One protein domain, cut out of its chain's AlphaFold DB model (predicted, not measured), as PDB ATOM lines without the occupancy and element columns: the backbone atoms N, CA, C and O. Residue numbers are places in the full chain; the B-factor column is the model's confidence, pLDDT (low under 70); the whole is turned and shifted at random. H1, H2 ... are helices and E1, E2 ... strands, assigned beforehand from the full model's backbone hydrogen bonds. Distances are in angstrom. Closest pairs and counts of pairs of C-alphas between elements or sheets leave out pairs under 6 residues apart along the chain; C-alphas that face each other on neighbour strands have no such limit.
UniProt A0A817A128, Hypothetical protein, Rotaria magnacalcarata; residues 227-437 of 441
ATOM      1  N   ILE A 227       8.982  14.199  48.602       98.00
ATOM      2  CA  ILE A 227      10.267  14.668  49.115       98.00
ATOM      3  C   ILE A 227      11.368  13.772  48.560       98.00
ATOM      4  O   ILE A 227      11.365  12.556  48.768       98.00
ATOM      5  N   VAL A 228      12.319  14.378  47.857       98.44
ATOM      6  CA  VAL A 228      13.470  13.690  47.276       98.44
ATOM      7  C   VAL A 228      14.734  14.089  48.028       98.44
ATOM      8  O   VAL A 228      14.977  15.271  48.259       98.44
ATOM      9  N   ILE A 229      15.522  13.094  48.431       97.50
ATOM     10  CA  ILE A 229      16.659  13.240  49.345       97.50
ATOM     11  C   ILE A 229      17.872  12.549  48.731       97.50
ATOM     12  O   ILE A 229      17.796  11.367  48.391       97.50
ATOM     13  N   THR A 230      19.001  13.246  48.599       96.94
ATOM     14  CA  THR A 230      20.234  12.590  48.131       96.94
ATOM     15  C   THR A 230      20.749  11.573  49.155       96.94
ATOM     16  O   THR A 230      20.767  11.822  50.364       96.94
ATOM     17  N   SER A 231      21.228  10.435  48.660       96.44
ATOM     18  CA  SER A 231      21.904   9.389  49.426       96.44
ATOM     19  C   SER A 231      23.068   9.952  50.250       96.44
ATOM     20  O   SER A 231      23.263   9.541  51.392       96.44
ATOM     21  N   LYS A 232      23.799  10.947  49.724       93.50
ATOM     22  CA  LYS A 232      25.025  11.476  50.335       93.50
ATOM     23  C   LYS A 232      24.795  12.024  51.740       93.50
ATOM     24  O   LYS A 232      25.577  11.721  52.642       93.50
ATOM     25  N   ILE A 233      23.743  12.817  51.954       90.75
ATOM     26  CA  ILE A 233      23.482  13.378  53.290       90.75
ATOM     27  C   ILE A 233      23.070  12.292  54.281       90.75
ATOM     28  O   ILE A 233      23.468  12.353  55.441       90.75
ATOM     29  N   ILE A 234      22.378  11.251  53.813       92.69
ATOM     30  CA  ILE A 234      22.031  10.090  54.632       92.69
ATOM     31  C   ILE A 234      23.301   9.324  55.015       92.69
ATOM     32  O   ILE A 234      23.500   9.023  56.189       92.69
ATOM     33  N   SER A 235      24.211   9.086  54.068       91.31
ATOM     34  CA  SER A 235      25.511   8.466  54.338       91.31
ATOM     35  C   SER A 235      26.328   9.244  55.368       91.31
ATOM     36  O   SER A 235      26.899   8.647  56.278       91.31
ATOM     37  N   ILE A 236      26.373  10.575  55.260       85.44
ATOM     38  CA  ILE A 236      27.092  11.437  56.210       85.44
ATOM     39  C   ILE A 236      26.470  11.333  57.609       85.44
ATOM     40  O   ILE A 236      27.196  11.133  58.583       85.44
ATOM     41  N   VAL A 237      25.139  11.406  57.705       80.81
ATOM     42  CA  VAL A 237      24.386  11.244  58.961       80.81
ATOM     43  C   VAL A 237      24.644   9.865  59.581       80.81
ATOM     44  O   VAL A 237      24.887   9.761  60.780       80.81
ATOM     45  N   GLN A 238      24.699   8.808  58.773       82.12
ATOM     46  CA  GLN A 238      25.021   7.453  59.228       82.12
ATOM     47  C   GLN A 238      26.520   7.236  59.520       82.12
ATOM     48  O   GLN A 238      26.908   6.166  59.984       82.12
ATOM     49  N   GLY A 239      27.387   8.219  59.253       80.62
ATOM     50  CA  GLY A 239      28.833   8.088  59.435       80.62
ATOM     51  C   GLY A 239      29.501   7.120  58.452       80.62
ATOM     52  O   GLY A 239      30.562   6.576  58.756       80.62
ATOM     53  N   ARG A 240      28.905   6.904  57.274       91.31
ATOM     54  CA  ARG A 240      29.393   6.035  56.188       91.31
ATOM     55  C   ARG A 240      30.569   6.678  55.434       91.31
ATOM     56  O   ARG A 240      30.536   6.849  54.217       91.31
ATOM     57  N   LEU A 241      31.607   7.059  56.178       91.75
ATOM     58  CA  LEU A 241      32.790   7.772  55.703       91.75
ATOM     59  C   LEU A 241      34.052   6.941  55.944       91.75
ATOM     60  O   LEU A 241      34.259   6.399  57.029       91.75
ATOM     61  N   VAL A 242      34.932   6.883  54.945       91.19
ATOM     62  CA  VAL A 242      36.222   6.186  55.037       91.19
ATOM     63  C   VAL A 242      37.343   7.135  54.644       91.19
ATOM     64  O   VAL A 242      37.324   7.706  53.558       91.19
ATOM     65  N   ALA A 243      38.338   7.317  55.509       89.25
ATOM     66  CA  ALA A 243      39.451   8.219  55.226       89.25
ATOM     67  C   ALA A 243      40.324   7.683  54.075       89.25
ATOM     68  O   ALA A 243      40.771   6.531  54.111       89.25
ATOM     69  N   LYS A 244      40.615   8.520  53.068       93.69
ATOM     70  CA  LYS A 244      41.326   8.107  51.840       93.69
ATOM     71  C   LYS A 244      42.740   7.571  52.096       93.69
ATOM     72  O   LYS A 244      43.248   6.780  51.310       93.69
ATOM     73  N   ASN A 245      43.375   7.975  53.195       93.44
ATOM     74  CA  ASN A 245      44.709   7.512  53.590       93.44
ATOM     75  C   ASN A 245      44.724   6.100  54.210       93.44
ATOM     76  O   ASN A 245      45.801   5.543  54.405       93.44
ATOM     77  N   THR A 246      43.561   5.524  54.531       94.50
ATOM     78  CA  THR A 246      43.470   4.207  55.187       94.50
ATOM     79  C   THR A 246      43.319   3.047  54.208       94.50
ATOM     80  O   THR A 246      43.688   1.920  54.537       94.50
ATOM     81  N   ILE A 247      42.784   3.293  53.010       95.50
ATOM     82  CA  ILE A 247      42.485   2.251  52.025       95.50
ATOM     83  C   ILE A 247      42.490   2.824  50.604       95.50
ATOM     84  O   ILE A 247      42.072   3.958  50.373       95.50
ATOM     85  N   SER A 248      42.946   2.030  49.633       93.62
ATOM     86  CA  SER A 248      42.856   2.411  48.220       93.62
ATOM     87  C   SER A 248      41.408   2.359  47.719       93.62
ATOM     88  O   SER A 248      40.639   1.494  48.149       93.62
ATOM     89  N   LYS A 249      41.048   3.224  46.760       93.00
ATOM     90  CA  LYS A 249      39.713   3.225  46.137       93.00
ATOM     91  C   LYS A 249      39.356   1.850  45.579       93.00
ATOM     92  O   LYS A 249      38.293   1.330  45.889       93.00
ATOM     93  N   ARG A 250      40.282   1.213  44.853       92.44
ATOM     94  CA  ARG A 250      40.097  -0.146  44.326       92.44
ATOM     95  C   ARG A 250      39.747  -1.140  45.432       92.44
ATOM     96  O   ARG A 250      38.736  -1.823  45.340       92.44
ATOM     97  N   SER A 251      40.549  -1.213  46.494       93.62
ATOM     98  CA  SER A 251      40.287  -2.139  47.605       93.62
ATOM     99  C   SER A 251      38.935  -1.875  48.272       93.62
ATOM    100  O   SER A 251      38.251  -2.820  48.654       93.62
ATOM    101  N   LEU A 252      38.541  -0.606  48.387       95.25
ATOM    102  CA  LEU A 252      37.260  -0.216  48.965       95.25
ATOM    103  C   LEU A 252      36.078  -0.577  48.054       95.25
ATOM    104  O   LEU A 252      35.107  -1.144  48.538       95.25
ATOM    105  N   VAL A 253      36.185  -0.352  46.740       95.50
ATOM    106  CA  VAL A 253      35.184  -0.781  45.746       95.50
ATOM    107  C   VAL A 253      34.956  -2.285  45.829       95.50
ATOM    108  O   VAL A 253      33.815  -2.726  45.898       95.50
ATOM    109  N   TYR A 254      36.033  -3.071  45.879       93.75
ATOM    110  CA  TYR A 254      35.936  -4.522  46.027       93.75
ATOM    111  C   TYR A 254      35.264  -4.899  47.357       93.75
ATOM    112  O   TYR A 254      34.445  -5.805  47.397       93.75
ATOM    113  N   LYS A 255      35.541  -4.184  48.449       94.25
ATOM    114  CA  LYS A 255      34.886  -4.443  49.738       94.25
ATOM    115  C   LYS A 255      33.378  -4.148  49.720       94.25
ATOM    116  O   LYS A 255      32.612  -4.878  50.347       94.25
ATOM    117  N   GLU A 256      32.958  -3.077  49.051       95.38
ATOM    118  CA  GLU A 256      31.579  -2.581  49.134       95.38
ATOM    119  C   GLU A 256      30.656  -3.123  48.031       95.38
ATOM    120  O   GLU A 256      29.460  -3.289  48.288       95.38
ATOM    121  N   ALA A 257      31.173  -3.405  46.830       96.25
ATOM    122  CA  ALA A 257      30.397  -3.927  45.705       96.25
ATOM    123  C   ALA A 257      29.906  -5.364  45.947       96.25
ATOM    124  O   ALA A 257      30.561  -6.162  46.618       96.25
ATOM    125  N   ASP A 258      28.780  -5.727  45.332       95.25
ATOM    126  CA  ASP A 258      28.338  -7.125  45.278       95.25
ATOM    127  C   ASP A 258      29.015  -7.868  44.120       95.25
ATOM    128  O   ASP A 258      29.411  -9.028  44.270       95.25
ATOM    129  N   LEU A 259      29.192  -7.180  42.987       95.44
ATOM    130  CA  LEU A 259      29.986  -7.633  41.846       95.44
ATOM    131  C   LEU A 259      30.837  -6.484  41.300       95.44
ATOM    132  O   LEU A 259      30.371  -5.349  41.198       95.44
ATOM    133  N   VAL A 260      32.063  -6.794  40.882       95.81
ATOM    134  CA  VAL A 260      32.958  -5.858  40.184       95.81
ATOM    135  C   VAL A 260      33.309  -6.441  38.822       95.81
ATOM    136  O   VAL A 260      33.631  -7.626  38.727       95.81
ATOM    137  N   LEU A 261      33.235  -5.635  37.764       94.75
ATOM    138  CA  LEU A 261      33.722  -6.041  36.451       94.75
ATOM    139  C   LEU A 261      35.253  -6.063  36.458       94.75
ATOM    140  O   LEU A 261      35.888  -5.026  36.653       94.75
ATOM    141  N   GLU A 262      35.850  -7.222  36.196       92.12
ATOM    142  CA  GLU A 262      37.299  -7.339  36.036       92.12
ATOM    143  C   GLU A 262      37.730  -6.794  34.673       92.12
ATOM    144  O   GLU A 262      37.414  -7.362  33.623       92.12
ATOM    145  N   THR A 263      38.459  -5.679  34.693       86.50
ATOM    146  CA  THR A 263      38.966  -5.000  33.499       86.50
ATOM    147  C   THR A 263      40.263  -4.249  33.801       86.50
ATOM    148  O   THR A 263      40.414  -3.624  34.854       86.50
ATOM    149  N   ASP A 264      41.184  -4.259  32.837       83.38
ATOM    150  CA  ASP A 264      42.406  -3.443  32.872       83.38
ATOM    151  C   ASP A 264      42.132  -1.968  32.515       83.38
ATOM    152  O   ASP A 264      42.998  -1.104  32.664       83.38
ATOM    153  N   VAL A 265      40.921  -1.660  32.040       83.94
ATOM    154  CA  VAL A 265      40.510  -0.330  31.582       83.94
ATOM    155  C   VAL A 265      39.530   0.282  32.581       83.94
ATOM    156  O   VAL A 265      38.368  -0.112  32.615       83.94
ATOM    157  N   ASN A 266      39.991   1.284  33.337       84.06
ATOM    158  CA  ASN A 266      39.190   2.039  34.312       84.06
ATOM    159  C   ASN A 266      39.332   3.551  34.053       84.06
ATOM    160  O   ASN A 266      40.148   4.225  34.693       84.06
ATOM    161  N   PRO A 267      38.610   4.104  33.059       85.56
ATOM    162  CA  PRO A 267      38.678   5.526  32.748       85.56
ATOM    163  C   PRO A 267      38.284   6.352  33.975       85.56
ATOM    164  O   PRO A 267      37.285   6.051  34.624       85.56
ATOM    165  N   TYR A 268      39.061   7.393  34.278       86.56
ATOM    166  CA  TYR A 268      38.827   8.280  35.427       86.56
ATOM    167  C   TYR A 268      38.844   7.579  36.803       86.56
ATOM    168  O   TYR A 268      38.264   8.098  37.751       86.56
ATOM    169  N   ASP A 269      39.500   6.414  36.919       89.75
ATOM    170  CA  ASP A 269      39.510   5.583  38.140       89.75
ATOM    171  C   ASP A 269      38.089   5.230  38.627       89.75
ATOM    172  O   ASP A 269      37.760   5.295  39.818       89.75
ATOM    173  N   LEU A 270      37.217   4.906  37.665       91.31
ATOM    174  CA  LEU A 270      35.868   4.403  37.888       91.31
ATOM    175  C   LEU A 270      35.779   2.926  37.509       91.31
ATOM    176  O   LEU A 270      36.261   2.515  36.452       91.31
ATOM    177  N   TYR A 271      35.110   2.154  38.360       93.75
ATOM    178  CA  TYR A 271      34.932   0.711  38.210       93.75
ATOM    179  C   TYR A 271      33.474   0.424  37.868       93.75
ATOM    180  O   TYR A 271      32.586   0.981  38.502       93.75
ATOM    181  N   LEU A 272      33.179  -0.442  36.900       94.38
ATOM    182  CA  LEU A 272      31.790  -0.861  36.692       94.38
ATOM    183  C   LEU A 272      31.428  -1.925  37.731       94.38
ATOM    184  O   LEU A 272      32.103  -2.951  37.833       94.38
ATOM    185  N   THR A 273      30.374  -1.684  38.504       95.44
ATOM    186  CA  THR A 273      29.987  -2.556  39.618       95.44
ATOM    187  C   THR A 273      28.492  -2.794  39.660       95.44
ATOM    188  O   THR A 273      27.719  -2.038  39.074       95.44
ATOM    189  N   ILE A 274      28.095  -3.818  40.406       94.44
ATOM    190  CA  ILE A 274      26.717  -3.998  40.844       94.44
ATOM    191  C   ILE A 274      26.685  -3.921  42.358       94.44
ATOM    192  O   ILE A 274      27.485  -4.567  43.045       94.44
ATOM    193  N   LYS A 275      25.766  -3.102  42.858       94.12
ATOM    194  CA  LYS A 275      25.537  -2.864  44.277       94.12
ATOM    195  C   LYS A 275      24.037  -2.774  44.511       94.12
ATOM    196  O   LYS A 275      23.392  -1.921  43.913       94.12
ATOM    197  N   ASN A 276      23.502  -3.627  45.381       90.88
ATOM    198  CA  ASN A 276      22.073  -3.697  45.696       90.88
ATOM    199  C   ASN A 276      21.209  -3.790  44.421       90.88
ATOM    200  O   ASN A 276      20.282  -3.010  44.241       90.88
ATOM    201  N   ASP A 277      21.589  -4.687  43.507       90.12
ATOM    202  CA  ASP A 277      20.942  -4.903  42.201       90.12
ATOM    203  C   ASP A 277      20.974  -3.707  41.222       90.12
ATOM    204  O   ASP A 277      20.410  -3.779  40.132       90.12
ATOM    205  N   VAL A 278      21.704  -2.635  41.548       91.50
ATOM    206  CA  VAL A 278      21.911  -1.477  40.669       91.50
ATOM    207  C   VAL A 278      23.270  -1.569  39.982       91.50
ATOM    208  O   VAL A 278      24.305  -1.717  40.636       91.50
ATOM    209  N   LEU A 279      23.282  -1.438  38.652       93.44
ATOM    210  CA  LEU A 279      24.505  -1.255  37.870       93.44
ATOM    211  C   LEU A 279      25.005   0.186  38.041       93.44
ATOM    212  O   LEU A 279      24.418   1.121  37.499       93.44
ATOM    213  N   ILE A 280      26.094   0.365  38.788       95.25
ATOM    214  CA  ILE A 280      26.570   1.682  39.224       95.25
ATOM    215  C   ILE A 280      28.101   1.791  39.122       95.25
ATOM    216  O   ILE A 280      28.810   0.787  39.277       95.25
ATOM    217  N   PRO A 281      28.660   2.989  38.875       94.62
ATOM    218  CA  PRO A 281      30.090   3.220  39.024       94.62
ATOM    219  C   PRO A 281      30.558   3.051  40.478       94.62
ATOM    220  O   PRO A 281      29.971   3.594  41.406       94.62
ATOM    221  N   SER A 282      31.663   2.334  40.666       95.38
ATOM    222  CA  SER A 282      32.472   2.260  41.887       95.38
ATOM    223  C   SER A 282      31.690   1.937  43.164       95.38
ATOM    224  O   SER A 282      31.991   2.480  44.219       95.38
ATOM    225  N   ALA A 283      30.689   1.061  43.084       95.81
ATOM    226  CA  ALA A 283      29.776   0.698  44.171       95.81
ATOM    227  C   ALA A 283      29.032   1.891  44.791       95.81
ATOM    228  O   ALA A 283      28.624   1.819  45.951       95.81
ATOM    229  N   GLY A 284      28.902   2.990  44.040       95.38
ATOM    230  CA  GLY A 284      28.343   4.231  44.555       95.38
ATOM    231  C   GLY A 284      29.277   5.010  45.483       95.38
ATOM    232  O   GLY A 284      28.844   5.928  46.170       95.38
ATOM    233  N   ILE A 285      30.558   4.630  45.548       96.44
ATOM    234  CA  ILE A 285      31.553   5.351  46.335       96.44
ATOM    235  C   ILE A 285      31.824   6.690  45.665       96.44
ATOM    236  O   ILE A 285      32.360   6.744  44.553       96.44
ATOM    237  N   ASP A 286      31.520   7.755  46.394       94.12
ATOM    238  CA  ASP A 286      31.785   9.117  45.970       94.12
ATOM    239  C   ASP A 286      32.958   9.714  46.751       94.12
ATOM    240  O   ASP A 286      33.255   9.370  47.897       94.12
ATOM    241  N   GLU A 287      33.662  10.615  46.092       92.25
ATOM    242  CA  GLU A 287      34.841  11.290  46.604       92.25
ATOM    243  C   GLU A 287      34.831  12.798  46.332       92.25
ATOM    244  O   GLU A 287      35.794  13.496  46.660       92.25
ATOM    245  N   SER A 288      33.761  13.279  45.698       89.81
ATOM    246  CA  SER A 288      33.525  14.674  45.368       89.81
ATOM    247  C   SER A 288      32.829  15.412  46.512       89.81
ATOM    248  O   SER A 288      32.095  14.830  47.319       89.81
ATOM    249  N   ASN A 289      33.030  16.731  46.560       86.12
ATOM    250  CA  ASN A 289      32.373  17.630  47.515       86.12
ATOM    251  C   ASN A 289      32.602  17.261  49.003       86.12
ATOM    252  O   ASN A 289      31.857  17.702  49.876       86.12
ATOM    253  N   ILE A 290      33.644  16.474  49.298       85.25
ATOM    254  CA  ILE A 290      34.139  16.165  50.643       85.25
ATOM    255  C   ILE A 290      35.653  15.929  50.584       85.25
ATOM    256  O   ILE A 290      36.143  15.165  49.755       85.25
ATOM    257  N   ASP A 291      36.416  16.608  51.440       87.94
ATOM    258  CA  ASP A 291      37.877  16.493  51.427       87.94
ATOM    259  C   ASP A 291      38.363  15.348  52.326       87.94
ATOM    260  O   ASP A 291      37.844  15.147  53.419       87.94
ATOM    261  N   GLY A 292      39.362  14.590  51.870       89.88
ATOM    262  CA  GLY A 292      40.017  13.535  52.655       89.88
ATOM    263  C   GLY A 292      39.230  12.233  52.883       89.88
ATOM    264  O   GLY A 292      39.806  11.279  53.411       89.88
ATOM    265  N   PHE A 293      37.970  12.138  52.445       92.88
ATOM    266  CA  PHE A 293      37.110  10.965  52.667       92.88
ATOM    267  C   PHE A 293      36.523  10.381  51.376       92.88
ATOM    268  O   PHE A 293      36.352  11.074  50.375       92.88
ATOM    269  N   TYR A 294      36.205   9.090  51.430       96.69
ATOM    270  CA  TYR A 294      35.242   8.417  50.566       96.69
ATOM    271  C   TYR A 294      33.894   8.356  51.288       96.69
ATOM    272  O   TYR A 294      33.848   8.000  52.471       96.69
ATOM    273  N   VAL A 295      32.810   8.661  50.579       96.00
ATOM    274  CA  VAL A 295      31.433   8.469  51.045       96.00
ATOM    275  C   VAL A 295      30.932   7.151  50.485       96.00
ATOM    276  O   VAL A 295      30.941   6.946  49.273       96.00
ATOM    277  N   LEU A 296      30.524   6.244  51.365       96.38
ATOM    278  CA  LEU A 296      29.915   4.979  50.968       96.38
ATOM    279  C   LEU A 296      28.405   5.157  50.825       96.38
ATOM    280  O   LEU A 296      27.829   6.064  51.424       96.38
ATOM    281  N   TYR A 297      27.745   4.243  50.119       96.06
ATOM    282  CA  TYR A 297      26.286   4.180  50.136       96.06
ATOM    283  C   TYR A 297      25.718   4.032  51.558       96.06
ATOM    284  O   TYR A 297      26.369   3.404  52.414       96.06
ATOM    285  N   PRO A 298      24.505   4.573  51.801       95.12
ATOM    286  CA  PRO A 298      23.821   4.399  53.069       95.12
ATOM    287  C   PRO A 298      23.503   2.927  53.335       95.12
ATOM    288  O   PRO A 298      23.288   2.127  52.419       95.12
ATOM    289  N   GLU A 299      23.425   2.578  54.610       91.50
ATOM    290  CA  GLU A 299      22.874   1.307  55.063       91.50
ATOM    291  C   GLU A 299      21.348   1.408  55.185       91.50
ATOM    292  O   GLU A 299      20.805   2.470  55.493       91.50
ATOM    293  N   ASN A 300      20.653   0.292  54.935       93.44
ATOM    294  CA  ASN A 300      19.199   0.158  55.096       93.44
ATOM    295  C   ASN A 300      18.392   1.299  54.438       93.44
ATOM    296  O   ASN A 300      17.493   1.878  55.050       93.44
ATOM    297  N   VAL A 301      18.707   1.626  53.176       95.31
ATOM    298  CA  VAL A 301      18.101   2.746  52.425       95.31
ATOM    299  C   VAL A 301      16.568   2.715  52.478       95.31
ATOM    300  O   VAL A 301      15.938   3.721  52.787       95.31
ATOM    301  N   GLN A 302      15.957   1.551  52.248       95.44
ATOM    302  CA  GLN A 302      14.500   1.403  52.255       95.44
ATOM    303  C   GLN A 302      13.870   1.625  53.644       95.44
ATOM    304  O   GLN A 302      12.791   2.212  53.760       95.44
ATOM    305  N   GLU A 303      14.545   1.183  54.710       93.94
ATOM    306  CA  GLU A 303      14.116   1.444  56.088       93.94
ATOM    307  C   GLU A 303      14.224   2.939  56.403       93.94
ATOM    308  O   GLU A 303      13.292   3.522  56.948       93.94
ATOM    309  N   THR A 304      15.304   3.585  55.962       93.62
ATOM    310  CA  THR A 304      15.495   5.032  56.118       93.62
ATOM    311  C   THR A 304      14.395   5.822  55.396       93.62
ATOM    312  O   THR A 304      13.804   6.724  55.984       93.62
ATOM    313  N   ALA A 305      14.046   5.453  54.157       96.94
ATOM    314  CA  ALA A 305      12.939   6.081  53.425       96.94
ATOM    315  C   ALA A 305      11.600   5.929  54.166       96.94
ATOM    316  O   ALA A 305      10.795   6.858  54.199       96.94
ATOM    317  N   THR A 306      11.379   4.768  54.786       96.62
ATOM    318  CA  THR A 306      10.189   4.489  55.599       96.62
ATOM    319  C   THR A 306      10.144   5.368  56.845       96.62
ATOM    320  O   THR A 306       9.130   6.012  57.093       96.62
ATOM    321  N   GLN A 307      11.250   5.452  57.588       89.88
ATOM    322  CA  GLN A 307      11.353   6.274  58.795       89.88
ATOM    323  C   GLN A 307      11.108   7.756  58.488       89.88
ATOM    324  O   GLN A 307      10.339   8.407  59.192       89.88
ATOM    325  N   ILE A 308      11.697   8.277  57.405       92.81
ATOM    326  CA  ILE A 308      11.481   9.662  56.961       92.81
ATOM    327  C   ILE A 308      10.020   9.880  56.543       92.81
ATOM    328  O   ILE A 308       9.433  10.907  56.879       92.81
ATOM    329  N   TRP A 309       9.414   8.919  55.840       97.00
ATOM    330  CA  TRP A 309       8.013   9.002  55.430       97.00
ATOM    331  C   TRP A 309       7.070   9.056  56.632       97.00
ATOM    332  O   TRP A 309       6.251   9.966  56.719       97.00
ATOM    333  N   GLU A 310       7.206   8.123  57.578       92.69
ATOM    334  CA  GLU A 310       6.399   8.094  58.804       92.69
ATOM    335  C   GLU A 310       6.570   9.383  59.612       92.69
ATOM    336  O   GLU A 310       5.586   9.948  60.099       92.69
ATOM    337  N   TYR A 311       7.812   9.863  59.703       85.56
ATOM    338  CA  TYR A 311       8.175  11.097  60.382       85.56
ATOM    339  C   TYR A 311       7.478  12.317  59.774       85.56
ATOM    340  O   TYR A 311       6.687  12.968  60.455       85.56
ATOM    341  N   LEU A 312       7.717  12.605  58.490       90.38
ATOM    342  CA  LEU A 312       7.193  13.804  57.829       90.38
ATOM    343  C   LEU A 312       5.668  13.769  57.734       90.38
ATOM    344  O   LEU A 312       4.998  14.788  57.900       90.38
ATOM    345  N   LYS A 313       5.099  12.579  57.540       92.38
ATOM    346  CA  LYS A 313       3.655  12.389  57.507       92.38
ATOM    347  C   LYS A 313       3.002  12.748  58.845       92.38
ATOM    348  O   LYS A 313       1.988  13.444  58.867       92.38
ATOM    349  N   LYS A 314       3.590  12.293  59.959       84.50
ATOM    350  CA  LYS A 314       3.130  12.634  61.312       84.50
ATOM    351  C   LYS A 314       3.314  14.122  61.602       84.50
ATOM    352  O   LYS A 314       2.385  14.746  62.109       84.50
ATOM    353  N   GLN A 315       4.479  14.665  61.257       79.31
ATOM    354  CA  GLN A 315       4.850  16.048  61.534       79.31
ATOM    355  C   GLN A 315       3.929  17.060  60.868       79.31
ATOM    356  O   GLN A 315       3.379  17.945  61.515       79.31
ATOM    357  N   HIS A 316       3.700  16.889  59.569       85.44
ATOM    358  CA  HIS A 316       2.897  17.826  58.791       85.44
ATOM    359  C   HIS A 316       1.416  17.433  58.723       85.44
ATOM    360  O   HIS A 316       0.629  18.103  58.060       85.44
ATOM    361  N   ASN A 317       1.021  16.367  59.433       88.38
ATOM    362  CA  ASN A 317      -0.347  15.849  59.485       88.38
ATOM    363  C   ASN A 317      -0.968  15.625  58.088       88.38
ATOM    364  O   ASN A 317      -2.142  15.920  57.855       88.38
ATOM    365  N   VAL A 318      -0.175  15.082  57.163       94.75
ATOM    366  CA  VAL A 318      -0.609  14.719  55.804       94.75
ATOM    367  C   VAL A 318      -0.907  13.222  55.718       94.75
ATOM    368  O   VAL A 318      -0.471  12.434  56.557       94.75
ATOM    369  N   GLN A 319      -1.680  12.786  54.727       94.81
ATOM    370  CA  GLN A 319      -1.989  11.373  54.489       94.81
ATOM    371  C   GLN A 319      -1.345  10.829  53.217       94.81
ATOM    372  O   GLN A 319      -0.966   9.655  53.190       94.81
ATOM    373  N   LYS A 320      -1.202  11.662  52.188       97.62
ATOM    374  CA  LYS A 320      -0.540  11.340  50.927       97.62
ATOM    375  C   LYS A 320       0.794  12.065  50.878       97.62
ATOM    376  O   LYS A 320       0.849  13.277  50.725       97.62
ATOM    377  N   LEU A 321       1.860  11.295  51.006       98.25
ATOM    378  CA  LEU A 321       3.229  11.785  50.961       98.25
ATOM    379  C   LEU A 321       4.079  10.743  50.250       98.25
ATOM    380  O   LEU A 321       3.913   9.551  50.514       98.25
ATOM    381  N   GLY A 322       4.982  11.176  49.379       98.44
ATOM    382  CA  GLY A 322       5.999  10.321  48.779       98.44
ATOM    383  C   GLY A 322       7.386  10.659  49.313       98.44
ATOM    384  O   GLY A 322       7.700  11.827  49.510       98.44
ATOM    385  N   ILE A 323       8.230   9.648  49.506       98.56
ATOM    386  CA  ILE A 323       9.671   9.818  49.742       98.56
ATOM    387  C   ILE A 323      10.433   9.115  48.627       98.56
ATOM    388  O   ILE A 323      10.078   7.994  48.264       98.56
ATOM    389  N   VAL A 324      11.498   9.738  48.127       98.69
ATOM    390  CA  VAL A 324      12.489   9.111  47.245       98.69
ATOM    391  C   VAL A 324      13.885   9.406  47.785       98.69
ATOM    392  O   VAL A 324      14.247  10.562  47.983       98.69
ATOM    393  N   ILE A 325      14.688   8.368  47.995       98.44
ATOM    394  CA  ILE A 325      16.131   8.509  48.205       98.44
ATOM    395  C   ILE A 325      16.801   8.308  46.854       98.44
ATOM    396  O   ILE A 325      16.576   7.288  46.200       98.44
ATOM    397  N   THR A 326      17.610   9.273  46.433       98.19
ATOM    398  CA  THR A 326      18.216   9.299  45.100       98.19
ATOM    399  C   THR A 326      19.732   9.398  45.155       98.19
ATOM    400  O   THR A 326      20.299   9.916  46.114       98.19
ATOM    401  N   ASP A 327      20.379   8.922  44.104       97.19
ATOM    402  CA  ASP A 327      21.777   9.202  43.800       97.19
ATOM    403  C   ASP A 327      21.928   9.527  42.315       97.19
ATOM    404  O   ASP A 327      20.963   9.410  41.555       97.19
ATOM    405  N   SER A 328      23.127   9.900  41.884       95.38
ATOM    406  CA  SER A 328      23.435  10.091  40.477       95.38
ATOM    407  C   SER A 328      24.132   8.873  39.871       95.38
ATOM    408  O   SER A 328      24.881   8.132  40.506       95.38
ATOM    409  N   HIS A 329      23.847   8.617  38.597       95.12
ATOM    410  CA  HIS A 329      24.438   7.519  37.846       95.12
ATOM    411  C   HIS A 329      24.780   7.939  36.420       95.12
ATOM    412  O   HIS A 329      24.362   8.984  35.919       95.12
ATOM    413  N   THR A 330      25.537   7.080  35.736       92.81
ATOM    414  CA  THR A 330      25.830   7.234  34.307       92.81
ATOM    415  C   THR A 330      24.964   6.299  33.474       92.81
ATOM    416  O   THR A 330      24.603   5.204  33.905       92.81
ATOM    417  N   THR A 331      24.654   6.721  32.248       92.00
ATOM    418  CA  THR A 331      23.951   5.892  31.262       92.00
ATOM    419  C   THR A 331      24.920   5.452  30.167       92.00
ATOM    420  O   THR A 331      25.693   6.261  29.647       92.00
ATOM    421  N   ILE A 332      24.859   4.173  29.779       89.75
ATOM    422  CA  ILE A 332      25.708   3.596  28.727       89.75
ATOM    423  C   ILE A 332      25.652   4.466  27.460       89.75
ATOM    424  O   ILE A 332      24.582   4.804  26.956       89.75
ATOM    425  N   MET A 333      26.832   4.829  26.941       91.38
ATOM    426  CA  MET A 333      27.018   5.654  25.735       91.38
ATOM    427  C   MET A 333      26.436   7.080  25.800       91.38
ATOM    428  O   MET A 333      26.266   7.728  24.762       91.38
ATOM    429  N   ARG A 334      26.168   7.615  26.995       93.38
ATOM    430  CA  ARG A 334      25.763   9.013  27.198       93.38
ATOM    431  C   ARG A 334      26.793   9.759  28.045       93.38
ATOM    432  O   ARG A 334      27.463   9.176  28.888       93.38
ATOM    433  N   ARG A 335      26.939  11.059  27.780       92.50
ATOM    434  CA  ARG A 335      27.719  11.973  28.627       92.50
ATOM    435  C   ARG A 335      26.789  12.635  29.638       92.50
ATOM    436  O   ARG A 335      25.659  12.953  29.280       92.50
ATOM    437  N   GLY A 336      27.319  12.911  30.825       92.88
ATOM    438  CA  GLY A 336      26.565  13.476  31.944       92.88
ATOM    439  C   GLY A 336      26.028  12.398  32.882       92.88
ATOM    440  O   GLY A 336      26.005  11.216  32.533       92.88
ATOM    441  N   VAL A 337      25.632  12.837  34.074       95.00
ATOM    442  CA  VAL A 337      24.973  12.013  35.091       95.00
ATOM    443  C   VAL A 337      23.493  12.377  35.181       95.00
ATOM    444  O   VAL A 337      23.100  13.494  34.841       95.00
ATOM    445  N   THR A 338      22.677  11.418  35.601       97.12
ATOM    446  CA  THR A 338      21.235  11.569  35.848       97.12
ATOM    447  C   THR A 338      20.877  10.941  37.184       97.12
ATOM    448  O   THR A 338      21.640  10.128  37.697       97.12
ATOM    449  N   GLY A 339      19.728  11.309  37.748       97.31
ATOM    450  CA  GLY A 339      19.256  10.721  38.999       97.31
ATOM    451  C   GLY A 339      18.715   9.301  38.827       97.31
ATOM    452  O   GLY A 339      18.024   9.010  37.854       97.31
ATOM    453  N   ILE A 340      18.999   8.446  39.804       97.19
ATOM    454  CA  ILE A 340      18.431   7.106  39.993       97.19
ATOM    455  C   ILE A 340      17.866   7.001  41.408       97.19
ATOM    456  O   ILE A 340      18.401   7.600  42.348       97.19
ATOM    457  N   ALA A 341      16.768   6.274  41.578       97.50
ATOM    458  CA  ALA A 341      16.220   6.006  42.898       97.50
ATOM    459  C   ALA A 341      16.918   4.805  43.550       97.50
ATOM    460  O   ALA A 341      17.092   3.756  42.937       97.50
ATOM    461  N   LEU A 342      17.279   4.951  44.825       96.69
ATOM    462  CA  LEU A 342      17.833   3.877  45.656       96.69
ATOM    463  C   LEU A 342      16.810   3.319  46.658       96.69
ATOM    464  O   LEU A 342      16.973   2.208  47.154       96.69
ATOM    465  N   GLY A 343      15.773   4.092  46.984       96.88
ATOM    466  CA  GLY A 343      14.681   3.680  47.864       96.88
ATOM    467  C   GLY A 343      13.517   4.661  47.797       96.88
ATOM    468  O   GLY A 343      13.685   5.801  47.362       96.88
ATOM    469  N   TRP A 344      12.327   4.226  48.210       98.12
ATOM    470  CA  TRP A 344      11.130   5.065  48.152       98.12
ATOM    471  C   TRP A 344      10.078   4.653  49.182       98.12
ATOM    472  O   TRP A 344      10.125   3.553  49.723       98.12
ATOM    473  N   CYS A 345       9.097   5.507  49.449       98.50
ATOM    474  CA  CYS A 345       7.944   5.150  50.273       98.50
ATOM    475  C   CYS A 345       6.713   5.980  49.889       98.50
ATOM    476  O   CYS A 345       6.849   7.099  49.395       98.50
ATOM    477  N   GLY A 346       5.515   5.445  50.139       97.81
ATOM    478  CA  GLY A 346       4.268   6.212  50.091       97.81
ATOM    479  C   GLY A 346       3.582   6.336  48.727       97.81
ATOM    480  O   GLY A 346       2.582   7.044  48.618       97.81
ATOM    481  N   PHE A 347       4.059   5.652  47.681       98.00
ATOM    482  CA  PHE A 347       3.404   5.621  46.366       98.00
ATOM    483  C   PHE A 347       3.825   4.410  45.514       98.00
ATOM    484  O   PHE A 347       4.833   3.754  45.790       98.00
ATOM    485  N   GLU A 348       3.037   4.119  44.476       97.44
ATOM    486  CA  GLU A 348       3.332   3.077  43.481       97.44
ATOM    487  C   GLU A 348       4.580   3.433  42.646       97.44
ATOM    488  O   GLU A 348       4.605   4.495  42.019       97.44
ATOM    489  N   PRO A 349       5.601   2.560  42.562       96.56
ATOM    490  CA  PRO A 349       6.874   2.893  41.914       96.56
ATOM    491  C   PRO A 349       6.814   2.894  40.379       96.56
ATOM    492  O   PRO A 349       7.661   3.492  39.710       96.56
ATOM    493  N   LEU A 350       5.823   2.209  39.802       96.31
ATOM    494  CA  LEU A 350       5.660   2.034  38.363       96.31
ATOM    495  C   LEU A 350       4.252   2.445  37.936       96.31
ATOM    496  O   LEU A 350       3.260   2.041  38.539       96.31
ATOM    497  N   TYR A 351       4.144   3.151  36.813       95.56
ATOM    498  CA  TYR A 351       2.857   3.366  36.155       95.56
ATOM    499  C   TYR A 351       2.710   2.426  34.962       95.56
ATOM    500  O   TYR A 351       3.386   2.587  33.942       95.56
ATOM    501  N   SER A 352       1.797   1.460  35.050       95.12
ATOM    502  CA  SER A 352       1.569   0.513  33.956       95.12
ATOM    503  C   SER A 352       0.649   1.073  32.870       95.12
ATOM    504  O   SER A 352      -0.465   1.545  33.138       95.12
ATOM    505  N   TYR A 353       1.106   0.983  31.621       95.88
ATOM    506  CA  TYR A 353       0.274   1.134  30.426       95.88
ATOM    507  C   TYR A 353      -0.123  -0.208  29.813       95.88
ATOM    508  O   TYR A 353      -0.811  -0.217  28.798       95.88
ATOM    509  N   ILE A 354       0.269  -1.337  30.404       95.44
ATOM    510  CA  ILE A 354      -0.065  -2.657  29.870       95.44
ATOM    511  C   ILE A 354      -1.592  -2.788  29.753       95.44
ATOM    512  O   ILE A 354      -2.336  -2.431  30.666       95.44
ATOM    513  N   ASN A 355      -2.048  -3.268  28.597       96.00
ATOM    514  CA  ASN A 355      -3.441  -3.367  28.156       96.00
ATOM    515  C   ASN A 355      -4.177  -2.034  27.927       96.00
ATOM    516  O   ASN A 355      -5.325  -2.059  27.479       96.00
ATOM    517  N   LYS A 356      -3.554  -0.874  28.170       95.81
ATOM    518  CA  LYS A 356      -4.125   0.424  27.780       95.81
ATOM    519  C   LYS A 356      -3.927   0.651  26.274       95.81
ATOM    520  O   LYS A 356      -2.907   0.217  25.734       95.81
ATOM    521  N   PRO A 357      -4.878   1.308  25.588       96.56
ATOM    522  CA  PRO A 357      -4.742   1.598  24.167       96.56
ATOM    523  C   PRO A 357      -3.640   2.635  23.911       96.56
ATOM    524  O   PRO A 357      -3.491   3.601  24.663       96.56
ATOM    525  N   ASP A 358      -2.893   2.446  22.828       95.38
ATOM    526  CA  ASP A 358      -2.073   3.481  22.207       95.38
ATOM    527  C   ASP A 358      -2.947   4.500  21.446       95.38
ATOM    528  O   ASP A 358      -4.178   4.419  21.434       95.38
ATOM    529  N   LEU A 359      -2.311   5.469  20.778       96.06
ATOM    530  CA  LEU A 359      -3.009   6.489  19.986       96.06
ATOM    531  C   LEU A 359      -3.883   5.900  18.858       96.06
ATOM    532  O   LEU A 359      -4.847   6.534  18.432       96.06
ATOM    533  N   CYS A 360      -3.567   4.696  18.381       96.69
ATOM    534  CA  CYS A 360      -4.275   3.987  17.317       96.69
ATOM    535  C   CYS A 360      -5.285   2.954  17.856       96.69
ATOM    536  O   CYS A 360      -5.908   2.246  17.066       96.69
ATOM    537  N   GLY A 361      -5.453   2.852  19.180       95.50
ATOM    538  CA  GLY A 361      -6.352   1.899  19.830       95.50
ATOM    539  C   GLY A 361      -5.769   0.500  20.061       95.50
ATOM    540  O   GLY A 361      -6.492  -0.368  20.550       95.50
ATOM    541  N   ASN A 362      -4.493   0.247  19.747       95.75
ATOM    542  CA  ASN A 362      -3.873  -1.055  20.007       95.75
ATOM    543  C   ASN A 362      -3.467  -1.177  21.482       95.75
ATOM    544  O   ASN A 362      -2.922  -0.224  22.037       95.75
ATOM    545  N   PRO A 363      -3.649  -2.339  22.131       96.25
ATOM    546  CA  PRO A 363      -3.224  -2.519  23.514       96.25
ATOM    547  C   PRO A 363      -1.693  -2.545  23.627       96.25
ATOM    548  O   PRO A 363      -1.014  -3.345  22.973       96.25
ATOM    549  N   LEU A 364      -1.149  -1.708  24.509       95.88
ATOM    550  CA  LEU A 364       0.266  -1.717  24.879       95.88
ATOM    551  C   LEU A 364       0.587  -2.993  25.671       95.88
ATOM    552  O   LEU A 364      -0.162  -3.383  26.560       95.88
ATOM    553  N   ARG A 365       1.697  -3.668  25.348       93.12
ATOM    554  CA  ARG A 365       1.998  -5.010  25.894       93.12
ATOM    555  C   ARG A 365       2.972  -5.024  27.065       93.12
ATOM    556  O   ARG A 365       2.807  -5.829  27.968       93.12
ATOM    557  N   VAL A 366       3.984  -4.162  27.029       89.88
ATOM    558  CA  VAL A 366       5.108  -4.168  27.990       89.88
ATOM    559  C   VAL A 366       5.392  -2.785  28.579       89.88
ATOM    560  O   VAL A 366       6.316  -2.609  29.359       89.88
ATOM    561  N   THR A 367       4.630  -1.770  28.173       93.94
ATOM    562  CA  THR A 367       4.942  -0.378  28.492       93.94
ATOM    563  C   THR A 367       4.594  -0.069  29.942       93.94
ATOM    564  O   THR A 367       3.422  -0.032  30.321       93.94
ATOM    565  N   GLN A 368       5.616   0.215  30.739       94.19
ATOM    566  CA  GLN A 368       5.501   0.769  32.083       94.19
ATOM    567  C   GLN A 368       6.430   1.979  32.185       94.19
ATOM    568  O   GLN A 368       7.492   2.005  31.567       94.19
ATOM    569  N   VAL A 369       6.017   2.997  32.931       95.31
ATOM    570  CA  VAL A 369       6.873   4.139  33.266       95.31
ATOM    571  C   VAL A 369       7.492   3.877  34.627       95.31
ATOM    572  O   VAL A 369       6.764   3.617  35.585       95.31
ATOM    573  N   ASN A 370       8.818   3.973  34.697       95.69
ATOM    574  CA  ASN A 370       9.557   3.982  35.949       95.69
ATOM    575  C   ASN A 370       9.400   5.366  36.596       95.69
ATOM    576  O   ASN A 370      10.063   6.325  36.190       95.69
ATOM    577  N   ILE A 371       8.450   5.487  37.530       97.38
ATOM    578  CA  ILE A 371       8.164   6.758  38.205       97.38
ATOM    579  C   ILE A 371       9.368   7.150  39.061       97.38
ATOM    580  O   ILE A 371       9.761   8.313  39.032       97.38
ATOM    581  N   LEU A 372       9.962   6.190  39.775       96.50
ATOM    582  CA  LEU A 372      11.064   6.436  40.704       96.50
ATOM    583  C   LEU A 372      12.227   7.162  40.029       96.50
ATOM    584  O   LEU A 372      12.582   8.267  40.438       96.50
ATOM    585  N   ASP A 373      12.750   6.599  38.940       96.75
ATOM    586  CA  ASP A 373      13.898   7.179  38.240       96.75
ATOM    587  C   ASP A 373      13.530   8.454  37.476       96.75
ATOM    588  O   ASP A 373      14.363   9.345  37.308       96.75
ATOM    589  N   SER A 374      12.264   8.593  37.064       97.62
ATOM    590  CA  SER A 374      11.769   9.835  36.457       97.62
ATOM    591  C   SER A 374      11.779  10.994  37.461       97.62
ATOM    592  O   SER A 374      12.228  12.092  37.130       97.62
ATOM    593  N   LEU A 375      11.306  10.752  38.690       98.38
ATOM    594  CA  LEU A 375      11.306  11.738  39.775       98.38
ATOM    595  C   LEU A 375      12.729  12.028  40.259       98.38
ATOM    596  O   LEU A 375      13.092  13.194  40.399       98.38
ATOM    597  N   ALA A 376      13.543  10.986  40.444       98.31
ATOM    598  CA  ALA A 376      14.956  11.102  40.787       98.31
ATOM    599  C   ALA A 376      15.713  11.960  39.766       98.31
ATOM    600  O   ALA A 376      16.402  12.903  40.141       98.31
ATOM    601  N   THR A 377      15.528  11.700  38.467       98.19
ATOM    602  CA  THR A 377      16.156  12.489  37.400       98.19
ATOM    603  C   THR A 377      15.749  13.962  37.460       98.19
ATOM    604  O   THR A 377      16.609  14.835  37.340       98.19
ATOM    605  N   ALA A 378      14.459  14.255  37.656       98.06
ATOM    606  CA  ALA A 378      13.974  15.631  37.752       98.06
ATOM    607  C   ALA A 378      14.525  16.355  38.992       98.06
ATOM    608  O   ALA A 378      14.948  17.506  38.887       98.06
ATOM    609  N   ALA A 379      14.556  15.673  40.140       98.25
ATOM    610  CA  ALA A 379      15.088  16.205  41.389       98.25
ATOM    611  C   ALA A 379      16.596  16.465  41.303       98.25
ATOM    612  O   ALA A 379      17.034  17.579  41.561       98.25
ATOM    613  N   VAL A 380      17.383  15.481  40.862       97.88
ATOM    614  CA  VAL A 380      18.840  15.618  40.719       97.88
ATOM    615  C   VAL A 380      19.202  16.771  39.780       97.88
ATOM    616  O   VAL A 380      20.109  17.547  40.073       97.88
ATOM    617  N   PHE A 381      18.443  16.966  38.696       97.81
ATOM    618  CA  PHE A 381      18.661  18.101  37.797       97.81
ATOM    619  C   PHE A 381      18.521  19.468  38.492       97.81
ATOM    620  O   PHE A 381      19.298  20.372  38.190       97.81
ATOM    621  N   VAL A 382      17.554  19.633  39.405       97.69
ATOM    622  CA  VAL A 382      17.349  20.903  40.132       97.69
ATOM    623  C   VAL A 382      18.230  21.037  41.373       97.69
ATOM    624  O   VAL A 382      18.576  22.152  41.748       97.69
ATOM    625  N   MET A 383      18.593  19.914  41.997       96.81
ATOM    626  CA  MET A 383      19.492  19.847  43.152       96.81
ATOM    627  C   MET A 383      20.936  20.196  42.774       96.81
ATOM    628  O   MET A 383      21.654  20.788  43.580       96.81
ATOM    629  N   GLY A 384      21.339  19.873  41.542       96.06
ATOM    630  CA  GLY A 384      22.709  20.048  41.072       96.06
ATOM    631  C   GLY A 384      23.658  18.969  41.603       96.06
ATOM    632  O   GLY A 384      23.339  18.215  42.517       96.06
ATOM    633  N   GLU A 385      24.844  18.899  41.000       94.00
ATOM    634  CA  GLU A 385      25.869  17.876  41.291       94.00
ATOM    635  C   GLU A 385      27.187  18.497  41.802       94.00
ATOM    636  O   GLU A 385      28.170  17.802  42.070       94.00
ATOM    637  N   GLY A 386      27.243  19.825  41.894       93.12
ATOM    638  CA  GLY A 386      28.406  20.598  42.300       93.12
ATOM    639  C   GLY A 386      28.273  21.143  43.720       93.12
ATOM    640  O   GLY A 386      27.986  20.421  44.676       93.12
ATOM    641  N   ASN A 387      28.551  22.438  43.867       90.81
ATOM    642  CA  ASN A 387      28.538  23.145  45.146       90.81
ATOM    643  C   ASN A 387      27.226  23.902  45.407       90.81
ATOM    644  O   ASN A 387      27.219  24.830  46.213       90.81
ATOM    645  N   GLU A 388      26.127  23.529  44.747       94.75
ATOM    646  CA  GLU A 388      24.802  24.136  44.923       94.75
ATOM    647  C   GLU A 388      24.232  23.915  46.330       94.75
ATOM    648  O   GLU A 388      23.300  24.609  46.727       94.75
ATOM    649  N   GLN A 389      24.779  22.954  47.088       89.56
ATOM    650  CA  GLN A 389      24.401  22.674  48.479       89.56
ATOM    651  C   GLN A 389      22.890  22.438  48.657       89.56
ATOM    652  O   GLN A 389      22.314  22.797  49.680       89.56
ATOM    653  N   THR A 390      22.252  21.800  47.669       93.00
ATOM    654  CA  THR A 390      20.805  21.538  47.649       93.00
ATOM    655  C   THR A 390      20.538  20.025  47.697       93.00
ATOM    656  O   THR A 390      20.267  19.412  46.673       93.00
ATOM    657  N   PRO A 391      20.646  19.371  48.873       93.31
ATOM    658  CA  PRO A 391      20.517  17.914  49.002       93.31
ATOM    659  C   PRO A 391      19.063  17.407  49.064       93.31
ATOM    660  O   PRO A 391      18.837  16.201  49.190       93.31
ATOM    661  N   LEU A 392      18.088  18.315  49.006       94.81
ATOM    662  CA  LEU A 392      16.662  18.042  49.140       94.81
ATOM    663  C   LEU A 392      15.898  18.740  48.013       94.81
ATOM    664  O   LEU A 392      16.205  19.883  47.672       94.81
ATOM    665  N   ALA A 393      14.863  18.089  47.493       96.56
ATOM    666  CA  ALA A 393      13.895  18.694  46.588       96.56
ATOM    667  C   ALA A 393      12.472  18.280  46.972       96.56
ATOM    668  O   ALA A 393      12.243  17.175  47.463       96.56
ATOM    669  N   ILE A 394      11.511  19.165  46.715       97.38
ATOM    670  CA  ILE A 394      10.082  18.874  46.854       97.38
ATOM    671  C   ILE A 394       9.474  18.903  45.458       97.38
ATOM    672  O   ILE A 394       9.582  19.907  44.750       97.38
ATOM    673  N   ILE A 395       8.845  17.804  45.057       98.06
ATOM    674  CA  ILE A 395       8.095  17.712  43.809       98.06
ATOM    675  C   ILE A 395       6.611  17.816  44.147       98.06
ATOM    676  O   ILE A 395       6.101  17.032  44.945       98.06
ATOM    677  N   ARG A 396       5.937  18.765  43.496       96.81
ATOM    678  CA  ARG A 396       4.492  18.994  43.602       96.81
ATOM    679  C   ARG A 396       3.811  18.749  42.271       96.81
ATOM    680  O   ARG A 396       4.449  18.861  41.223       96.81
ATOM    681  N   ASP A 397       2.525  18.416  42.328       94.94
ATOM    682  CA  ASP A 397       1.669  18.229  41.151       94.94
ATOM    683  C   ASP A 397       2.227  17.210  40.137       94.94
ATOM    684  O   ASP A 397       2.005  17.306  38.924       94.94
ATOM    685  N   ALA A 398       2.974  16.211  40.625       95.06
ATOM    686  CA  ALA A 398       3.529  15.164  39.781       95.06
ATOM    687  C   ALA A 398       2.388  14.327  39.171       95.06
ATOM    688  O   ALA A 398       1.576  13.739  39.894       95.06
ATOM    689  N   PRO A 399       2.296  14.227  37.835       93.56
ATOM    690  CA  PRO A 399       1.213  13.486  37.214       93.56
ATOM    691  C   PRO A 399       1.414  11.982  37.406       93.56
ATOM    692  O   PRO A 399       2.536  11.482  37.383       93.56
ATOM    693  N   LYS A 400       0.304  11.235  37.445       92.12
ATOM    694  CA  LYS A 400       0.292   9.756  37.424       92.12
ATOM    695  C   LYS A 400       0.918   9.105  38.666       92.12
ATOM    696  O   LYS A 400       1.337   7.952  38.592       92.12
ATOM    697  N   ILE A 401       0.920   9.813  39.794       97.19
ATOM    698  CA  ILE A 401       1.283   9.256  41.094       97.19
ATOM    699  C   ILE A 401       0.047   8.643  41.751       97.19
ATOM    700  O   ILE A 401      -0.991   9.291  41.885       97.19
ATOM    701  N   SER A 402       0.170   7.387  42.169       97.00
ATOM    702  CA  SER A 402      -0.818   6.714  43.011       97.00
ATOM    703  C   SER A 402      -0.258   6.623  44.426       97.00
ATOM    704  O   SER A 402       0.534   5.728  44.716       97.00
ATOM    705  N   PHE A 403      -0.636   7.565  45.292       97.75
ATOM    706  CA  PHE A 403      -0.191   7.572  46.686       97.75
ATOM    707  C   PHE A 403      -0.769   6.394  47.470       97.75
ATOM    708  O   PHE A 403      -1.944   6.041  47.341       97.75
ATOM    709  N   LEU A 404       0.074   5.812  48.314       96.69
ATOM    710  CA  LEU A 404      -0.224   4.685  49.180       96.69
ATOM    711  C   LEU A 404      -0.035   5.115  50.630       96.69
ATOM    712  O   LEU A 404       1.001   5.654  51.002       96.69
ATOM    713  N   ASN A 405      -1.013   4.809  51.481       94.56
ATOM    714  CA  ASN A 405      -0.909   5.076  52.914       94.56
ATOM    715  C   ASN A 405      -0.276   3.896  53.679       94.56
ATOM    716  O   ASN A 405      -0.781   3.462  54.714       94.56
ATOM    717  N   ARG A 406       0.771   3.302  53.100       95.25
ATOM    718  CA  ARG A 406       1.489   2.139  53.630       95.25
ATOM    719  C   ARG A 406       2.909   2.097  53.077       95.25
ATOM    720  O   ARG A 406       3.189   2.675  52.029       95.25
ATOM    721  N   ILE A 407       3.759   1.334  53.750       96.75
ATOM    722  CA  ILE A 407       5.115   1.039  53.290       96.75
ATOM    723  C   ILE A 407       5.097   0.072  52.085       96.75
ATOM    724  O   ILE A 407       4.143  -0.712  51.954       96.75
ATOM    725  N   PRO A 408       6.125   0.097  51.212       96.06
ATOM    726  CA  PRO A 408       6.244  -0.853  50.108       96.06
ATOM    727  C   PRO A 408       6.390  -2.298  50.596       96.06
ATOM    728  O   PRO A 408       7.163  -2.576  51.518       96.06
ATOM    729  N   THR A 409       5.692  -3.237  49.957       95.25
ATOM    730  CA  THR A 409       5.851  -4.669  50.247       95.25
ATOM    731  C   THR A 409       7.161  -5.214  49.679       95.25
ATOM    732  O   THR A 409       7.808  -4.599  48.830       95.25
ATOM    733  N   VAL A 410       7.560  -6.408  50.124       93.19
ATOM    734  CA  VAL A 410       8.746  -7.098  49.586       93.19
ATOM    735  C   VAL A 410       8.567  -7.416  48.098       93.19
ATOM    736  O   VAL A 410       9.527  -7.368  47.331       93.19
ATOM    737  N   GLU A 411       7.348  -7.736  47.670       92.94
ATOM    738  CA  GLU A 411       7.019  -8.004  46.271       92.94
ATOM    739  C   GLU A 411       7.148  -6.742  45.412       92.94
ATOM    740  O   GLU A 411       7.708  -6.815  44.323       92.94
ATOM    741  N   GLU A 412       6.697  -5.588  45.909       93.50
ATOM    742  CA  GLU A 412       6.845  -4.297  45.223       93.50
ATOM    743  C   GLU A 412       8.316  -3.888  45.103       93.50
ATOM    744  O   GLU A 412       8.748  -3.445  44.043       93.50
ATOM    745  N   GLN A 413       9.104  -4.116  46.159       92.56
ATOM    746  CA  GLN A 413      10.558  -3.919  46.149       92.56
ATOM    747  C   GLN A 413      11.260  -4.791  45.111       92.56
ATOM    748  O   GLN A 413      12.134  -4.317  44.394       92.56
ATOM    749  N   LYS A 414      10.844  -6.051  44.967       91.00
ATOM    750  CA  LYS A 414      11.382  -6.940  43.930       91.00
ATOM    751  C   LYS A 414      10.907  -6.565  42.529       91.00
ATOM    752  O   LYS A 414      11.649  -6.769  41.581       91.00
ATOM    753  N   ALA A 415       9.698  -6.027  42.389       89.31
ATOM    754  CA  ALA A 415       9.100  -5.721  41.091       89.31
ATOM    755  C   ALA A 415       9.767  -4.546  40.357       89.31
ATOM    756  O   ALA A 415       9.598  -4.425  39.145       89.31
ATOM    757  N   ILE A 416      10.502  -3.683  41.065       91.19
ATOM    758  CA  ILE A 416      11.274  -2.595  40.441       91.19
ATOM    759  C   ILE A 416      12.670  -3.036  39.984       91.19
ATOM    760  O   ILE A 416      13.344  -2.292  39.277       91.19
ATOM    761  N   VAL A 417      13.103  -4.229  40.394       90.94
ATOM    762  CA  VAL A 417      14.393  -4.809  40.032       90.94
ATOM    763  C   VAL A 417      14.175  -5.806  38.902       90.94
ATOM    764  O   VAL A 417      13.243  -6.607  38.929       90.94
ATOM    765  N   ILE A 418      15.067  -5.787  37.917       90.88
ATOM    766  CA  ILE A 418      15.119  -6.790  36.859       90.88
ATOM    767  C   ILE A 418      16.406  -7.599  37.001       90.88
ATOM    768  O   ILE A 418      17.487  -7.051  37.213       90.88
ATOM    769  N   SER A 419      16.292  -8.925  36.942       89.56
ATOM    770  CA  SER A 419      17.463  -9.794  37.055       89.56
ATOM    771  C   SER A 419      18.345  -9.691  35.807       89.56
ATOM    772  O   SER A 419      17.851  -9.454  34.706       89.56
ATOM    773  N   MET A 420      19.648  -9.964  35.944       89.69
ATOM    774  CA  MET A 420      20.569 -10.015  34.797       89.69
ATOM    775  C   MET A 420      20.111 -10.953  33.675       89.69
ATOM    776  O   MET A 420      20.511 -10.756  32.533       89.69
ATOM    777  N   ASP A 421      19.364 -12.008  34.006       89.00
ATOM    778  CA  ASP A 421      18.906 -13.002  33.036       89.00
ATOM    779  C   ASP A 421      17.678 -12.533  32.248       89.00
ATOM    780  O   ASP A 421      17.505 -12.931  31.096       89.00
ATOM    781  N   GLU A 422      16.839 -11.696  32.856       90.81
ATOM    782  CA  GLU A 422      15.608 -11.175  32.253       90.81
ATOM    783  C   GLU A 422      15.814  -9.820  31.562       90.81
ATOM    784  O   GLU A 422      15.019  -9.446  30.698       90.81
ATOM    785  N   ASP A 423      16.873  -9.090  31.923       92.19
ATOM    786  CA  ASP A 423      17.171  -7.764  31.389       92.19
ATOM    787  C   ASP A 423      17.463  -7.793  29.876       92.19
ATOM    788  O   ASP A 423      18.090  -8.709  29.339       92.19
ATOM    789  N   LEU A 424      17.063  -6.737  29.164       91.75
ATOM    790  CA  LEU A 424      17.397  -6.538  27.752       91.75
ATOM    791  C   LEU A 424      18.916  -6.588  27.492       91.75
ATOM    792  O   LEU A 424      19.358  -7.042  26.433       91.75
ATOM    793  N   TYR A 425      19.717  -6.131  28.453       92.12
ATOM    794  CA  TYR A 425      21.174  -6.137  28.416       92.12
ATOM    795  C   TYR A 425      21.788  -7.477  28.845       92.12
ATOM    796  O   TYR A 425      23.017  -7.574  28.881       92.12
ATOM    797  N   ALA A 426      20.996  -8.527  29.102       93.88
ATOM    798  CA  ALA A 426      21.487  -9.848  29.504       93.88
ATOM    799  C   ALA A 426      22.661 -10.372  28.648       93.88
ATOM    800  O   ALA A 426      23.644 -10.832  29.230       93.88
ATOM    801  N   PRO A 427      22.664 -10.269  27.299       94.81
ATOM    802  CA  PRO A 427      23.800 -10.739  26.498       94.81
ATOM    803  C   PRO A 427      25.119 -10.013  26.810       94.81
ATOM    804  O   PRO A 427      26.191 -10.616  26.742       94.81
ATOM    805  N   LEU A 428      25.050  -8.727  27.171       91.75
ATOM    806  CA  LEU A 428      26.205  -7.930  27.587       91.75
ATOM    807  C   LEU A 428      26.593  -8.258  29.032       91.75
ATOM    808  O   LEU A 428      27.745  -8.578  29.304       91.75
ATOM    809  N   LEU A 429      25.625  -8.219  29.951       92.19
ATOM    810  CA  LEU A 429      25.868  -8.428  31.377       92.19
ATOM    811  C   LEU A 429      26.406  -9.833  31.655       92.19
ATOM    812  O   LEU A 429      27.337  -9.984  32.435       92.19
ATOM    813  N   ARG A 430      25.895 -10.865  30.980       91.38
ATOM    814  CA  ARG A 430      26.317 -12.257  31.203       91.38
ATOM    815  C   ARG A 430      27.641 -12.631  30.548       91.38
ATOM    816  O   ARG A 430      28.257 -13.605  30.966       91.38
ATOM    817  N   SER A 431      28.051 -11.915  29.503       92.06
ATOM    818  CA  SER A 431      29.350 -12.149  28.859       92.06
ATOM    819  C   SER A 431      30.496 -11.436  29.577       92.06
ATOM    820  O   SER A 431      31.661 -11.756  29.339       92.06
ATOM    821  N   ALA A 432      30.174 -10.493  30.463       91.75
ATOM    822  CA  ALA A 432      31.137  -9.736  31.238       91.75
ATOM    823  C   ALA A 432      31.753 -10.577  32.375       91.75
ATOM    824  O   ALA A 432      31.095 -11.414  32.996       91.75
ATOM    825  N   ASN A 433      33.038 -10.347  32.652       93.62
ATOM    826  CA  ASN A 433      33.789 -11.081  33.668       93.62
ATOM    827  C   ASN A 433      33.572 -10.469  35.062       93.62
ATOM    828  O   ASN A 433      34.342  -9.615  35.501       93.62
ATOM    829  N   TRP A 434      32.499 -10.873  35.738       94.00
ATOM    830  CA  TRP A 434      32.183 -10.398  37.086       94.00
ATOM    831  C   TRP A 434      32.944 -11.172  38.164       94.00
ATOM    832  O   TRP A 434      32.804 -12.390  38.288       94.00
ATOM    833  N   SER A 435      33.659 -10.450  39.021       91.69
ATOM    834  CA  SER A 435      34.186 -10.975  40.278       91.69
ATOM    835  C   SER A 435      33.154 -10.837  41.386       91.69
ATOM    836  O   SER A 435      32.716  -9.731  41.707       91.69
ATOM    837  N   LYS A 436      32.803 -11.965  42.011       79.06
ATOM    838  CA  LYS A 436      31.997 -12.008  43.233       79.06
ATOM    839  C   LYS A 436      32.919 -12.089  44.442       79.06
ATOM    840  O   LYS A 436      33.735 -13.005  44.540       79.06
ATOM    841  N   ILE A 437      32.786 -11.150  45.368       68.44
ATOM    842  CA  ILE A 437      33.633 -11.115  46.562       68.44
ATOM    843  C   ILE A 437      33.086 -12.152  47.547       68.44
ATOM    844  O   ILE A 437      32.028 -11.968  48.148       68.44
TER     845      ILE A 437
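What this domain is: This is residues 227 to 437 of the 441 residues of the protein "Hypothetical protein" of Rotaria magnacalcarata (UniProt A0A817A128). A strongly twisted four-stranded sheet, E8 E7 E1 E11, curls round H4 on one face and has H3 packed on the other. Beyond one end of it lies a smaller part, the sheet E5 E4 E3 E12 with H2 and the short pair E2 and E6; at the other end the hairpin E9 and E10 runs out into a long loop, residues 353 to 367. The 211 printed residues hold six named helices and twelve named strands, in the order E1 H1 E2 H2 E3 E4 E5 E6 H3 E7 E8 E9 E10 H4 E11 H5 H6 E12, class mixed; the first sheet is mixed, the second antiparallel. The whole is compact, with a radius of gyration of the C-alphas of 18.3 A and spans of 55 by 45 by 30 A.

Where its parts are: E1, residues 227 to 230, begins at C-alpha 227 (10.267, 14.668, 49.115). H1 is 231 to 237, E2 241 to 243, H2 249 to 256, E3 259 to 261, E4 272 to 275, E5 278 to 281 and E6 293 to 295. H3, 301 to 315, measures 20.9 A; E7, 321 to 330, 28.4 A; E8, 337 to 345, 23.8 A. E9 is 350 to 352 and E10 368 to 370. H4, 371 to 383, measures 18.0 A. E11 is 392 to 395, H5 410 to 415, H6 426 to 431, and E12, 434 to 436, ends at C-alpha 436 (31.997, -12.008, 43.233).

How they stand to each other: E1 is parallel to E7, with N 229 and O 324 2.9 A apart, and antiparallel to E11, with N 228 and O 393 at 2.8 A. E7 and E8 form a hairpin, with N 325 and O 343 at 2.8 A; E8 bends by 52 degrees at residue 342. H3 and H4 on opposite faces make three layers, helices on both faces of the sheet; the closest C-alphas of H3 and E8 are Gln 302 and Gly 343, 4.9 A, and of H4 and E8 Gly 339 and Thr 377, 3.9 A. H1 stands up from the sheet on the same face as H3. E3 E4 E5 are a meander, each strand the antiparallel neighbour of the one before, with N 261 and O 272 at 2.9 A and N 280 and O 273 at 2.9 A; E12 is antiparallel to E3, with N 435 and O 260 at 2.8 A. H2 only grazes this sheet, with residues 253 to 256. The closest C-alphas of E5 and E7 are Ile 280 and His 329, 6.4 A. E2 and E6 are antiparallel, with N 294 and O 242 at 2.8 A, as are E9 and E10, with N 369 and O 351 at 2.8 A. H5 and H6 are apart. Every O i to N i+4 pair is within hydrogen-bond range in H1, H2, H3, H4 and H5, and 1 of 2 in H6.

The domain as a whole: The C-alphas of Asn 245 and Gly 361 are the farthest apart, 61.5 A. The printed part has no cut. The links E5 to E6, E9 to E10 and E11 to H5 are long, and residues 422 to 427 stand free. Mean pLDDT of the printed part is 93.5, with residue 437 under 70.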